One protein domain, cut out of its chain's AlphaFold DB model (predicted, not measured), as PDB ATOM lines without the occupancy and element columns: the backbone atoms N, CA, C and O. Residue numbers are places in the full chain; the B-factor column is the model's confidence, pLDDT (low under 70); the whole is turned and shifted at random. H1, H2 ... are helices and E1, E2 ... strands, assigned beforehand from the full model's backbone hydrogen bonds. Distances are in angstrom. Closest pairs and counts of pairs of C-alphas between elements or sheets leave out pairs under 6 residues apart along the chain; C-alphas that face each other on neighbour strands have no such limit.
ATOM      1  N   PRO A 148       5.162 174.454 295.345       52.84
ATOM      2  CA  PRO A 148       5.116 173.980 293.965       52.84
ATOM      3  C   PRO A 148       6.527 174.015 293.358       52.84
ATOM      4  O   PRO A 148       7.025 175.078 293.005       52.84
ATOM      5  N   GLY A 149       7.179 172.854 293.269       68.44
ATOM      6  CA  GLY A 149       8.522 172.704 292.695       68.44
ATOM      7  C   GLY A 149       9.576 172.116 293.634       68.44
ATOM      8  O   GLY A 149      10.683 171.845 293.181       68.44
ATOM      9  N   GLU A 150       9.260 171.871 294.907       77.44
ATOM     10  CA  GLU A 150      10.178 171.188 295.823       77.44
ATOM     11  C   GLU A 150       9.853 169.702 295.955       77.44
ATOM     12  O   GLU A 150       8.700 169.267 295.927       77.44
ATOM     13  N   VAL A 151      10.913 168.918 296.093       75.25
ATOM     14  CA  VAL A 151      10.904 167.475 296.254       75.25
ATOM     15  C   VAL A 151      11.428 167.144 297.644       75.25
ATOM     16  O   VAL A 151      12.487 167.606 298.053       75.25
ATOM     17  N   GLU A 152      10.702 166.296 298.360       75.31
ATOM     18  CA  GLU A 152      11.187 165.710 299.603       75.31
ATOM     19  C   GLU A 152      12.110 164.520 299.296       75.31
ATOM     20  O   GLU A 152      11.723 163.581 298.601       75.31
ATOM     21  N   ALA A 153      13.341 164.566 299.797       76.12
ATOM     22  CA  ALA A 153      14.317 163.484 299.744       76.12
ATOM     23  C   ALA A 153      14.688 163.074 301.171       76.12
ATOM     24  O   ALA A 153      14.859 163.923 302.030       76.12
ATOM     25  N   ALA A 154      14.838 161.786 301.456       75.75
ATOM     26  CA  ALA A 154      15.248 161.330 302.782       75.75
ATOM     27  C   ALA A 154      16.766 161.097 302.829       75.75
ATOM     28  O   ALA A 154      17.321 160.494 301.915       75.75
ATOM     29  N   VAL A 155      17.417 161.566 303.894       74.69
ATOM     30  CA  VAL A 155      18.871 161.516 304.107       74.69
ATOM     31  C   VAL A 155      19.149 160.881 305.462       74.69
ATOM     32  O   VAL A 155      18.734 161.424 306.478       74.69
ATOM     33  N   GLY A 156      19.855 159.754 305.496       76.56
ATOM     34  CA  GLY A 156      20.295 159.103 306.739       76.56
ATOM     35  C   GLY A 156      21.800 159.171 306.951       76.56
ATOM     36  O   GLY A 156      22.513 159.702 306.109       76.56
ATOM     37  N   LEU A 157      22.262 158.609 308.070       75.75
ATOM     38  CA  LEU A 157      23.667 158.288 308.315       75.75
ATOM     39  C   LEU A 157      23.881 156.786 308.124       75.75
ATOM     40  O   LEU A 157      23.015 155.976 308.464       75.75
ATOM     41  N   MET A 158      25.064 156.393 307.664       74.88
ATOM     42  CA  MET A 158      25.524 155.006 307.762       74.88
ATOM     43  C   MET A 158      26.930 154.980 308.361       74.88
ATOM     44  O   MET A 158      27.716 155.898 308.126       74.88
ATOM     45  N   HIS A 159      27.208 153.961 309.170       73.06
ATOM     46  CA  HIS A 159      28.494 153.734 309.824       73.06
ATOM     47  C   HIS A 159      29.181 152.526 309.205       73.06
ATOM     48  O   HIS A 159      28.530 151.531 308.875       73.06
ATOM     49  N   LEU A 160      30.505 152.593 309.108       66.56
ATOM     50  CA  LEU A 160      31.305 151.421 308.806       66.56
ATOM     51  C   LEU A 160      31.415 150.558 310.067       66.56
ATOM     52  O   LEU A 160      31.851 151.044 311.110       66.56
ATOM     53  N   LYS A 161      30.984 149.300 309.983       70.88
ATOM     54  CA  LYS A 161      31.096 148.333 311.082       70.88
ATOM     55  C   LYS A 161      31.545 146.995 310.523       70.88
ATOM     56  O   LYS A 161      30.820 146.493 309.672       70.88
ATOM     57  N   ASP A 162      32.652 146.459 311.045       52.50
ATOM     58  CA  ASP A 162      33.285 145.118 310.950       52.50
ATOM     59  C   ASP A 162      33.264 144.361 309.597       52.50
ATOM     60  O   ASP A 162      34.231 143.701 309.249       52.50
ATOM     61  N   SER A 163      32.196 144.454 308.806       56.69
ATOM     62  CA  SER A 163      31.960 143.780 307.523       56.69
ATOM     63  C   SER A 163      31.235 144.636 306.467       56.69
ATOM     64  O   SER A 163      30.946 144.137 305.385       56.69
ATOM     65  N   GLY A 164      30.915 145.911 306.731       65.69
ATOM     66  CA  GLY A 164      30.339 146.787 305.703       65.69
ATOM     67  C   GLY A 164      29.665 148.061 306.214       65.69
ATOM     68  O   GLY A 164      29.592 148.330 307.417       65.69
ATOM     69  N   LEU A 165      29.161 148.859 305.272       70.88
ATOM     70  CA  LEU A 165      28.405 150.080 305.548       70.88
ATOM     71  C   LEU A 165      26.992 149.726 306.029       70.88
ATOM     72  O   LEU A 165      26.206 149.117 305.304       70.88
ATOM     73  N   LYS A 166      26.647 150.118 307.260       73.38
ATOM     74  CA  LYS A 166      25.333 149.854 307.868       73.38
ATOM     75  C   LYS A 166      24.605 151.148 308.193       73.38
ATOM     76  O   LYS A 166      25.131 152.004 308.902       73.38
ATOM     77  N   ALA A 167      23.372 151.275 307.697       70.75
ATOM     78  CA  ALA A 167      22.510 152.417 307.987       70.75
ATOM     79  C   ALA A 167      22.240 152.524 309.494       70.75
ATOM     80  O   ALA A 167      21.841 151.554 310.145       70.75
ATOM     81  N   VAL A 168      22.430 153.717 310.050       76.25
ATOM     82  CA  VAL A 168      22.154 153.988 311.458       76.25
ATOM     83  C   VAL A 168      20.670 154.284 311.596       76.25
ATOM     84  O   VAL A 168      20.156 155.294 311.110       76.25
ATOM     85  N   ARG A 169      19.946 153.390 312.265       70.69
ATOM     86  CA  ARG A 169      18.507 153.566 312.470       70.69
ATOM     87  C   ARG A 169      18.228 154.836 313.284       70.69
ATOM     88  O   ARG A 169      18.943 155.139 314.230       70.69
ATOM     89  N   GLY A 170      17.163 155.551 312.925       74.00
ATOM     90  CA  GLY A 170      16.733 156.769 313.626       74.00
ATOM     91  C   GLY A 170      17.460 158.046 313.199       74.00
ATOM     92  O   GLY A 170      17.206 159.092 313.779       74.00
ATOM     93  N   THR A 171      18.328 157.973 312.186       75.06
ATOM     94  CA  THR A 171      19.091 159.128 311.674       75.06
ATOM     95  C   THR A 171      18.562 159.684 310.354       75.06
ATOM     96  O   THR A 171      19.090 160.669 309.850       75.06
ATOM     97  N   VAL A 172      17.543 159.043 309.775       80.19
ATOM     98  CA  VAL A 172      16.960 159.444 308.494       80.19
ATOM     99  C   VAL A 172      16.103 160.689 308.688       80.19
ATOM    100  O   VAL A 172      15.129 160.668 309.438       80.19
ATOM    101  N   LEU A 173      16.457 161.757 307.982       76.94
ATOM    102  CA  LEU A 173      15.792 163.048 308.000       76.94
ATOM    103  C   LEU A 173      15.272 163.389 306.600       76.94
ATOM    104  O   LEU A 173      16.027 163.306 305.630       76.94
ATOM    105  N   PRO A 174      14.011 163.822 306.469       78.88
ATOM    106  CA  PRO A 174      13.507 164.346 305.209       78.88
ATOM    107  C   PRO A 174      14.117 165.719 304.936       78.88
ATOM    108  O   PRO A 174      14.151 166.563 305.824       78.88
ATOM    109  N   ILE A 175      14.575 165.987 303.722       81.38
ATOM    110  CA  ILE A 175      15.108 167.264 303.245       81.38
ATOM    111  C   ILE A 175      14.275 167.724 302.048       81.38
ATOM    112  O   ILE A 175      13.975 166.934 301.161       81.38
ATOM    113  N   LEU A 176      13.867 168.991 302.040       81.62
ATOM    114  CA  LEU A 176      13.155 169.588 300.912       81.62
ATOM    115  C   LEU A 176      14.186 170.222 299.989       81.62
ATOM    116  O   LEU A 176      14.993 171.043 300.428       81.62
ATOM    117  N   VAL A 177      14.196 169.778 298.740       83.38
ATOM    118  CA  VAL A 177      15.228 170.085 297.754       83.38
ATOM    119  C   VAL A 177      14.606 170.279 296.379       83.38
ATOM    120  O   VAL A 177      13.579 169.692 296.047       83.38
ATOM    121  N   ARG A 178      15.230 171.112 295.550       81.38
ATOM    122  CA  ARG A 178      14.847 171.269 294.145       81.38
ATOM    123  C   ARG A 178      15.183 170.009 293.329       81.38
ATOM    124  O   ARG A 178      16.214 169.384 293.573       81.38
ATOM    125  N   PRO A 179      14.347 169.625 292.356       81.38
ATOM    126  CA  PRO A 179      14.588 168.445 291.530       81.38
ATOM    127  C   PRO A 179      15.851 168.544 290.659       81.38
ATOM    128  O   PRO A 179      16.423 167.514 290.316       81.38
ATOM    129  N   GLU A 180      16.317 169.745 290.328       83.75
ATOM    130  CA  GLU A 180      17.498 169.986 289.485       83.75
ATOM    131  C   GLU A 180      18.825 170.003 290.266       83.75
ATOM    132  O   GLU A 180      19.853 170.388 289.724       83.75
ATOM    133  N   LEU A 181      18.816 169.618 291.547       82.88
ATOM    134  CA  LEU A 181      20.016 169.618 292.382       82.88
ATOM    135  C   LEU A 181      21.039 168.565 291.935       82.88
ATOM    136  O   LEU A 181      20.712 167.382 291.791       82.88
ATOM    137  N   ASN A 182      22.286 169.022 291.818       85.56
ATOM    138  CA  ASN A 182      23.467 168.197 291.563       85.56
ATOM    139  C   ASN A 182      23.926 167.467 292.836       85.56
ATOM    140  O   ASN A 182      23.570 167.858 293.953       85.56
ATOM    141  N   ALA A 183      24.778 166.446 292.683       81.81
ATOM    142  CA  ALA A 183      25.289 165.638 293.798       81.81
ATOM    143  C   ALA A 183      25.957 166.482 294.900       81.81
ATOM    144  O   ALA A 183      25.613 166.348 296.074       81.81
ATOM    145  N   ASP A 184      26.842 167.408 294.526       85.50
ATOM    146  CA  ASP A 184      27.579 168.246 295.484       85.50
ATOM    147  C   ASP A 184      26.661 169.185 296.274       85.50
ATOM    148  O   ASP A 184      26.835 169.419 297.472       85.50
ATOM    149  N   GLU A 185      25.668 169.758 295.601       85.88
ATOM    150  CA  GLU A 185      24.714 170.667 296.228       85.88
ATOM    151  C   GLU A 185      23.750 169.911 297.147       85.88
ATOM    152  O   GLU A 185      23.468 170.371 298.258       85.88
ATOM    153  N   LEU A 186      23.303 168.724 296.722       83.94
ATOM    154  CA  LEU A 186      22.491 167.829 297.539       83.94
ATOM    155  C   LEU A 186      23.255 167.372 298.786       83.94
ATOM    156  O   LEU A 186      22.682 167.340 299.877       83.94
ATOM    157  N   GLN A 187      24.553 167.097 298.647       83.19
ATOM    158  CA  GLN A 187      25.425 166.776 299.767       83.19
ATOM    159  C   GLN A 187      25.524 167.937 300.759       83.19
ATOM    160  O   GLN A 187      25.290 167.738 301.951       83.19
ATOM    161  N   ARG A 188      25.788 169.162 300.292       85.94
ATOM    162  CA  ARG A 188      25.838 170.345 301.170       85.94
ATOM    163  C   ARG A 188      24.530 170.546 301.941       85.94
ATOM    164  O   ARG A 188      24.565 170.808 303.145       85.94
ATOM    165  N   ALA A 189      23.385 170.384 301.273       84.88
ATOM    166  CA  ALA A 189      22.070 170.489 301.906       84.88
ATOM    167  C   ALA A 189      21.839 169.384 302.955       84.88
ATOM    168  O   ALA A 189      21.366 169.659 304.063       84.88
ATOM    169  N   ALA A 190      22.214 168.145 302.633       84.25
ATOM    170  CA  ALA A 190      22.152 167.002 303.540       84.25
ATOM    171  C   ALA A 190      23.023 167.212 304.789       84.25
ATOM    172  O   ALA A 190      22.553 167.023 305.912       84.25
ATOM    173  N   GLU A 191      24.263 167.667 304.611       81.81
ATOM    174  CA  GLU A 191      25.183 167.960 305.707       81.81
ATOM    175  C   GLU A 191      24.650 169.047 306.636       81.81
ATOM    176  O   GLU A 191      24.687 168.884 307.855       81.81
ATOM    177  N   GLN A 192      24.150 170.155 306.083       85.75
ATOM    178  CA  GLN A 192      23.576 171.237 306.884       85.75
ATOM    179  C   GLN A 192      22.382 170.744 307.704       85.75
ATOM    180  O   GLN A 192      22.286 171.040 308.900       85.75
ATOM    181  N   LYS A 193      21.499 169.948 307.089       84.75
ATOM    182  CA  LYS A 193      20.343 169.362 307.770       84.75
ATOM    183  C   LYS A 193      20.779 168.436 308.907       84.75
ATOM    184  O   LYS A 193      20.316 168.596 310.034       84.75
ATOM    185  N   LEU A 194      21.704 167.518 308.638       79.50
ATOM    186  CA  LEU A 194      22.203 166.567 309.631       79.50
ATOM    187  C   LEU A 194      22.951 167.259 310.773       79.50
ATOM    188  O   LEU A 194      22.701 166.931 311.926       79.50
ATOM    189  N   LYS A 195      23.794 168.260 310.489       83.38
ATOM    190  CA  LYS A 195      24.481 169.070 311.517       83.38
ATOM    191  C   LYS A 195      23.495 169.823 312.411       83.38
ATOM    192  O   LYS A 195      23.715 169.937 313.611       83.38
ATOM    193  N   THR A 196      22.397 170.315 311.835       85.44
ATOM    194  CA  THR A 196      21.354 171.032 312.585       85.44
ATOM    195  C   THR A 196      20.609 170.099 313.541       85.44
ATOM    196  O   THR A 196      20.335 170.467 314.681       85.44
ATOM    197  N   PHE A 197      20.284 168.884 313.091       80.56
ATOM    198  CA  PHE A 197      19.525 167.921 313.890       80.56
ATOM    199  C   PHE A 197      20.398 167.142 314.881       80.56
ATOM    200  O   PHE A 197      19.956 166.843 315.989       80.56
ATOM    201  N   HIS A 198      21.631 166.798 314.508       78.12
ATOM    202  CA  HIS A 198      22.526 165.974 315.313       78.12
ATOM    203  C   HIS A 198      23.676 166.829 315.859       78.12
ATOM    204  O   HIS A 198      24.684 167.048 315.195       78.12
ATOM    205  N   LYS A 199      23.552 167.267 317.118       71.44
ATOM    206  CA  LYS A 199      24.570 168.096 317.799       71.44
ATOM    207  C   LYS A 199      25.917 167.388 318.006       71.44
ATOM    208  O   LYS A 199      26.934 168.053 318.140       71.44
ATOM    209  N   ASN A 200      25.921 166.053 317.997       65.12
ATOM    210  CA  ASN A 200      27.118 165.221 318.163       65.12
ATOM    211  C   ASN A 200      27.659 164.694 316.826       65.12
ATOM    212  O   ASN A 200      28.348 163.675 316.798       65.12
ATOM    213  N   LEU A 201      27.317 165.335 315.704       67.75
ATOM    214  CA  LEU A 201      27.861 164.938 314.414       67.75
ATOM    215  C   LEU A 201      29.362 165.252 314.400       67.75
ATOM    216  O   LEU A 201      29.768 166.411 314.360       67.75
ATOM    217  N   HIS A 202      30.191 164.215 314.478       59.88
ATOM    218  CA  HIS A 202      31.636 164.384 314.452       59.88
ATOM    219  C   HIS A 202      32.067 165.026 313.127       59.88
ATOM    220  O   HIS A 202      31.669 164.564 312.055       59.88
ATOM    221  N   GLY A 203      32.859 166.099 313.207       52.00
ATOM    222  CA  GLY A 203      33.398 166.788 312.036       52.00
ATOM    223  C   GLY A 203      34.299 165.862 311.219       52.00
ATOM    224  O   GLY A 203      35.191 165.220 311.770       52.00
ATOM    225  N   GLY A 204      34.046 165.779 309.915       59.97
ATOM    226  CA  GLY A 204      34.808 164.964 308.972       59.97
ATOM    227  C   GLY A 204      34.329 165.188 307.534       59.97
ATOM    228  O   GLY A 204      33.308 165.850 307.338       59.97
ATOM    229  N   PRO A 205      35.060 164.683 306.526       65.62
ATOM    230  CA  PRO A 205      34.588 164.701 305.150       65.62
ATOM    231  C   PRO A 205      33.367 163.787 305.022       65.62
ATOM    232  O   PRO A 205      33.386 162.632 305.448       65.62
ATOM    233  N   TYR A 206      32.299 164.310 304.434       69.75
ATOM    234  CA  TYR A 206      31.082 163.551 304.182       69.75
ATOM    235  C   TYR A 206      31.002 163.213 302.700       69.75
ATOM    236  O   TYR A 206      31.549 163.938 301.868       69.75
ATOM    237  N   VAL A 207      30.398 162.074 302.370       75.62
ATOM    238  CA  VAL A 207      30.293 161.612 300.985       75.62
ATOM    239  C   VAL A 207      28.895 161.080 300.748       75.62
ATOM    240  O   VAL A 207      28.387 160.230 301.475       75.62
ATOM    241  N   LEU A 208      28.277 161.583 299.693       79.69
ATOM    242  CA  LEU A 208      26.960 161.160 299.272       79.69
ATOM    243  C   LEU A 208      27.026 159.765 298.611       79.69
ATOM    244  O   LEU A 208      27.717 159.599 297.609       79.69
ATOM    245  N   LEU A 209      26.323 158.768 299.161       78.50
ATOM    246  CA  LEU A 209      26.207 157.410 298.608       78.50
ATOM    247  C   LEU A 209      24.798 157.022 298.116       78.50
ATOM    248  O   LEU A 209      23.779 157.588 298.504       78.50
ATOM    249  N   TYR A 210      24.746 156.007 297.266       79.12
ATOM    250  CA  TYR A 210      23.545 155.261 296.925       79.12
ATOM    251  C   TYR A 210      23.193 154.227 298.013       79.12
ATOM    252  O   TYR A 210      24.022 153.899 298.862       79.12
ATOM    253  N   PRO A 211      21.965 153.663 297.995       68.62
ATOM    254  CA  PRO A 211      21.548 152.611 298.930       68.62
ATOM    255  C   PRO A 211      22.438 151.361 298.968       68.62
ATOM    256  O   PRO A 211      22.440 150.651 299.970       68.62
ATOM    257  N   ASP A 212      23.166 151.087 297.889       68.25
ATOM    258  CA  ASP A 212      24.124 149.984 297.766       68.25
ATOM    259  C   ASP A 212      25.515 150.316 298.343       68.25
ATOM    260  O   ASP A 212      26.390 149.454 298.373       68.25
ATOM    261  N   GLY A 213      25.723 151.545 298.826       65.19
ATOM    262  CA  GLY A 213      26.997 152.012 299.362       65.19
ATOM    263  C   GLY A 213      27.980 152.527 298.304       65.19
ATOM    264  O   GLY A 213      29.133 152.801 298.635       65.19
ATOM    265  N   THR A 214      27.563 152.686 297.048       72.88
ATOM    266  CA  THR A 214      28.407 153.290 296.005       72.88
ATOM    267  C   THR A 214      28.322 154.814 296.032       72.88
ATOM    268  O   THR A 214      27.316 155.388 296.441       72.88
ATOM    269  N   LYS A 215      29.392 155.510 295.636       78.50
ATOM    270  CA  LYS A 215      29.428 156.979 295.654       78.50
ATOM    271  C   LYS A 215      28.533 157.569 294.565       78.50
ATOM    272  O   LYS A 215      28.639 157.184 293.404       78.50
ATOM    273  N   ILE A 216      27.738 158.578 294.925       78.94
ATOM    274  CA  ILE A 216      26.980 159.363 293.952       78.94
ATOM    275  C   ILE A 216      27.944 160.226 293.146       78.94
ATOM    276  O   ILE A 216      28.588 161.136 293.670       78.94
ATOM    277  N   THR A 217      28.026 159.918 291.861       78.94
ATOM    278  CA  THR A 217      28.778 160.664 290.851       78.94
ATOM    279  C   THR A 217      27.874 160.814 289.637       78.94
ATOM    280  O   THR A 217      27.349 161.899 289.383       78.94
ATOM    281  N   ASP A 218      27.544 159.680 289.029       85.19
ATOM    282  CA  ASP A 218      26.656 159.562 287.879       85.19
ATOM    283  C   ASP A 218      25.452 158.679 288.208       85.19
ATOM    284  O   ASP A 218      25.466 157.903 289.166       85.19
ATOM    285  N   ILE A 219      24.385 158.796 287.417       82.62
ATOM    286  CA  ILE A 219      23.194 157.958 287.570       82.62
ATOM    287  C   ILE A 219      23.585 156.491 287.319       82.62
ATOM    288  O   ILE A 219      24.135 156.184 286.258       82.62
ATOM    289  N   PRO A 220      23.262 155.560 288.238       78.50
ATOM    290  CA  PRO A 220      23.723 154.183 288.147       78.50
ATOM    291  C   PRO A 220      23.241 153.522 286.853       78.50
ATOM    292  O   PRO A 220      22.052 153.546 286.531       78.50
ATOM    293  N   GLY A 221      24.182 152.920 286.122       77.56
ATOM    294  CA  GLY A 221      23.933 152.290 284.822       77.56
ATOM    295  C   GLY A 221      23.994 153.240 283.620       77.56
ATOM    296  O   GLY A 221      23.678 152.812 282.511       77.56
ATOM    297  N   THR A 222      24.391 154.501 283.812       82.81
ATOM    298  CA  THR A 222      24.580 155.487 282.735       82.81
ATOM    299  C   THR A 222      25.793 156.379 283.007       82.81
ATOM    300  O   THR A 222      26.208 156.505 284.151       82.81
ATOM    301  N   ASP A 223      26.280 157.074 281.977       85.69
ATOM    302  CA  ASP A 223      27.343 158.091 282.095       85.69
ATOM    303  C   ASP A 223      26.775 159.515 282.287       85.69
ATOM    304  O   ASP A 223      27.404 160.515 281.939       85.69
ATOM    305  N   VAL A 224      25.524 159.625 282.747       84.50
ATOM    306  CA  VAL A 224      24.843 160.912 282.931       84.50
ATOM    307  C   VAL A 224      25.123 161.422 284.344       84.50
ATOM    308  O   VAL A 224      24.834 160.694 285.301       84.50
ATOM    309  N   PRO A 225      25.595 162.674 284.507       86.19
ATOM    310  CA  PRO A 225      25.872 163.231 285.822       86.19
ATOM    311  C   PRO A 225      24.618 163.241 286.689       86.19
ATOM    312  O   PRO A 225      23.497 163.470 286.220       86.19
ATOM    313  N   PHE A 226      24.803 162.995 287.983       85.06
ATOM    314  CA  PHE A 226      23.679 162.872 288.893       85.06
ATOM    315  C   PHE A 226      22.887 164.179 289.024       85.06
ATOM    316  O   PHE A 226      23.386 165.195 289.507       85.06
ATOM    317  N   THR A 227      21.600 164.089 288.696       86.75
ATOM    318  CA  THR A 227      20.576 165.067 289.064       86.75
ATOM    319  C   THR A 227      19.435 164.339 289.759       86.75
ATOM    320  O   THR A 227      19.017 163.261 289.323       86.75
ATOM    321  N   LEU A 228      18.883 164.931 290.821       79.94
ATOM    322  CA  LEU A 228      17.829 164.297 291.620       79.94
ATOM    323  C   LEU A 228      16.602 163.888 290.776       79.94
ATOM    324  O   LEU A 228      16.040 162.807 290.969       79.94
ATOM    325  N   ASN A 229      16.201 164.723 289.815       82.19
ATOM    326  CA  ASN A 229      15.098 164.448 288.893       82.19
ATOM    327  C   ASN A 229      15.385 163.265 287.961       82.19
ATOM    328  O   ASN A 229      14.520 162.418 287.746       82.19
ATOM    329  N   ASP A 230      16.589 163.199 287.402       83.31
ATOM    330  CA  ASP A 230      16.932 162.179 286.414       83.31
ATOM    331  C   ASP A 230      17.175 160.828 287.078       83.31
ATOM    332  O   ASP A 230      16.681 159.812 286.589       83.31
ATOM    333  N   TYR A 231      17.771 160.825 288.271       80.50
ATOM    334  CA  TYR A 231      17.811 159.641 289.122       80.50
ATOM    335  C   TYR A 231      16.396 159.140 289.460       80.50
ATOM    336  O   TYR A 231      16.103 157.948 289.348       80.50
ATOM    337  N   LYS A 232      15.467 160.049 289.790       76.00
ATOM    338  CA  LYS A 232      14.060 159.701 290.041       76.00
ATOM    339  C   LYS A 232      13.376 159.098 288.810       76.00
ATOM    340  O   LYS A 232      12.612 158.142 288.953       76.00
ATOM    341  N   LYS A 233      13.632 159.633 287.613       81.00
ATOM    342  CA  LYS A 233      13.108 159.074 286.356       81.00
ATOM    343  C   LYS A 233      13.688 157.686 286.082       81.00
ATOM    344  O   LYS A 233      12.922 156.788 285.743       81.00
ATOM    345  N   ALA A 234      14.995 157.504 286.281       78.56
ATOM    346  CA  ALA A 234      15.693 156.239 286.052       78.56
ATOM    347  C   ALA A 234      15.180 155.109 286.960       78.56
ATOM    348  O   ALA A 234      15.009 153.980 286.506       78.56
ATOM    349  N   LEU A 235      14.855 155.414 288.221       71.31
ATOM    350  CA  LEU A 235      14.324 154.419 289.158       71.31
ATOM    351  C   LEU A 235      12.888 153.968 288.845       71.31
ATOM    352  O   LEU A 235      12.465 152.921 289.340       71.31
ATOM    353  N   GLY A 236      12.111 154.753 288.085       60.16
ATOM    354  CA  GLY A 236      10.735 154.419 287.691       60.16
ATOM    355  C   GLY A 236       9.755 154.176 288.854       60.16
ATOM    356  O   GLY A 236       8.653 153.673 288.636       60.16
TER     357      GLY A 236
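Overview. This is residues 148 to 236 of the 360 residues of the protein "HECT domain-containing protein" of Collichthys lucidus (UniProt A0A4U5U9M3). The chain makes a long two-stranded ribbon, E1 running on into E2 on the way out and E3 and E4 coming back, with helix H1 packed over the E1 and E4 half and the hairpin of E2 and E3 at the other end. After H1 a long stretch with no named element, residues 198 to 227, winds back to the short helix H2, which comes near the first residue of H1. The printed part has 89 residues with four named strands and two named helices, in the order E1, E2, E3, E4, H1, H2; the strands form two antiparallel two-stranded sheets, E1 - E4 and E2 - E3. The class is mixed, helices and strands, with under half of the residues in named elements. The whole is compact, with a radius of gyration of the C-alphas of 13.4 A, and the C-alphas span 33 by 33 by 21 A.

Arrangement. Start with strand E1, residues 151 to 155, and look for its antiparallel neighbour E4, residues 173 to 177; their directions stand at 144 degrees. The C-alphas of Ala 154 and Pro 174 face each other at 4.2 A, and N 153 and O 175 are within hydrogen-bond range at 2.8 A, as are N 175 and O 153 at 2.7 A. Read on, and E1 runs on into E2, residues 158 to 161, across a break of 2 residues, at 21 degrees. E2 and E3, residues 164 to 167, are a hairpin of antiparallel strands, also at 144 degrees, where you find N 159 and O 166 within hydrogen-bond range at 2.9 A and N 161 and O 164 at 3.1 A. Next come to helix H1, residues 183 to 197, which has 6 pairs of C-alphas within 8 A with E4; the closest are those of Ile 175 and Ala 190, 7.1 A apart. The same Ala 190 is in the closest pair of H1 with E1, its C-alpha 6.4 A from that of Val 155. H1 and E2 are apart, and so are H1 and E3. Last, H1 and H2, residues 228 to 235, are close but not clearly touching: the C-alphas of Ala 183 and Leu 228, their closest, are 7.9 A apart, and their lines are about perpendicular, at 76 degrees. H2 is apart from E1, E2, E3 and E4. In H1 and H2, every pair of O i and N i+4 is within hydrogen-bond range.

Along the chain. Find C-alpha 151 at (10.904, 167.475, 296.254); from there E1 runs 12.7 A to Val 155. E2 goes from Met 158 to Lys 161 and E3 from Gly 164 to Ala 167, four residues each. E4 runs 12.4 A from Leu 173 to Val 177. Then look for C-alpha 183 at (25.289, 165.638, 293.798), where H1 begins; its 15 residues run 21.0 A to Phe 197. H2, 8 residues, covers 10.8 A from Leu 228 to C-alpha 235 at (14.324, 154.419, 289.158).

Size, cuts and confidence. The two C-alphas farthest apart are those of Pro 148 and Asp 162, at 43.8 A. The printed part has no cut. The links from E1 as far as H1 are tight, and the link from H1 to H2 is long, 30 residues. The mean pLDDT of the printed part is 76.3; confidence is low, under 70, for 17 residues: 148 to 149, 160, 162 to 164, 200 to 206, 211 to 213 and 236.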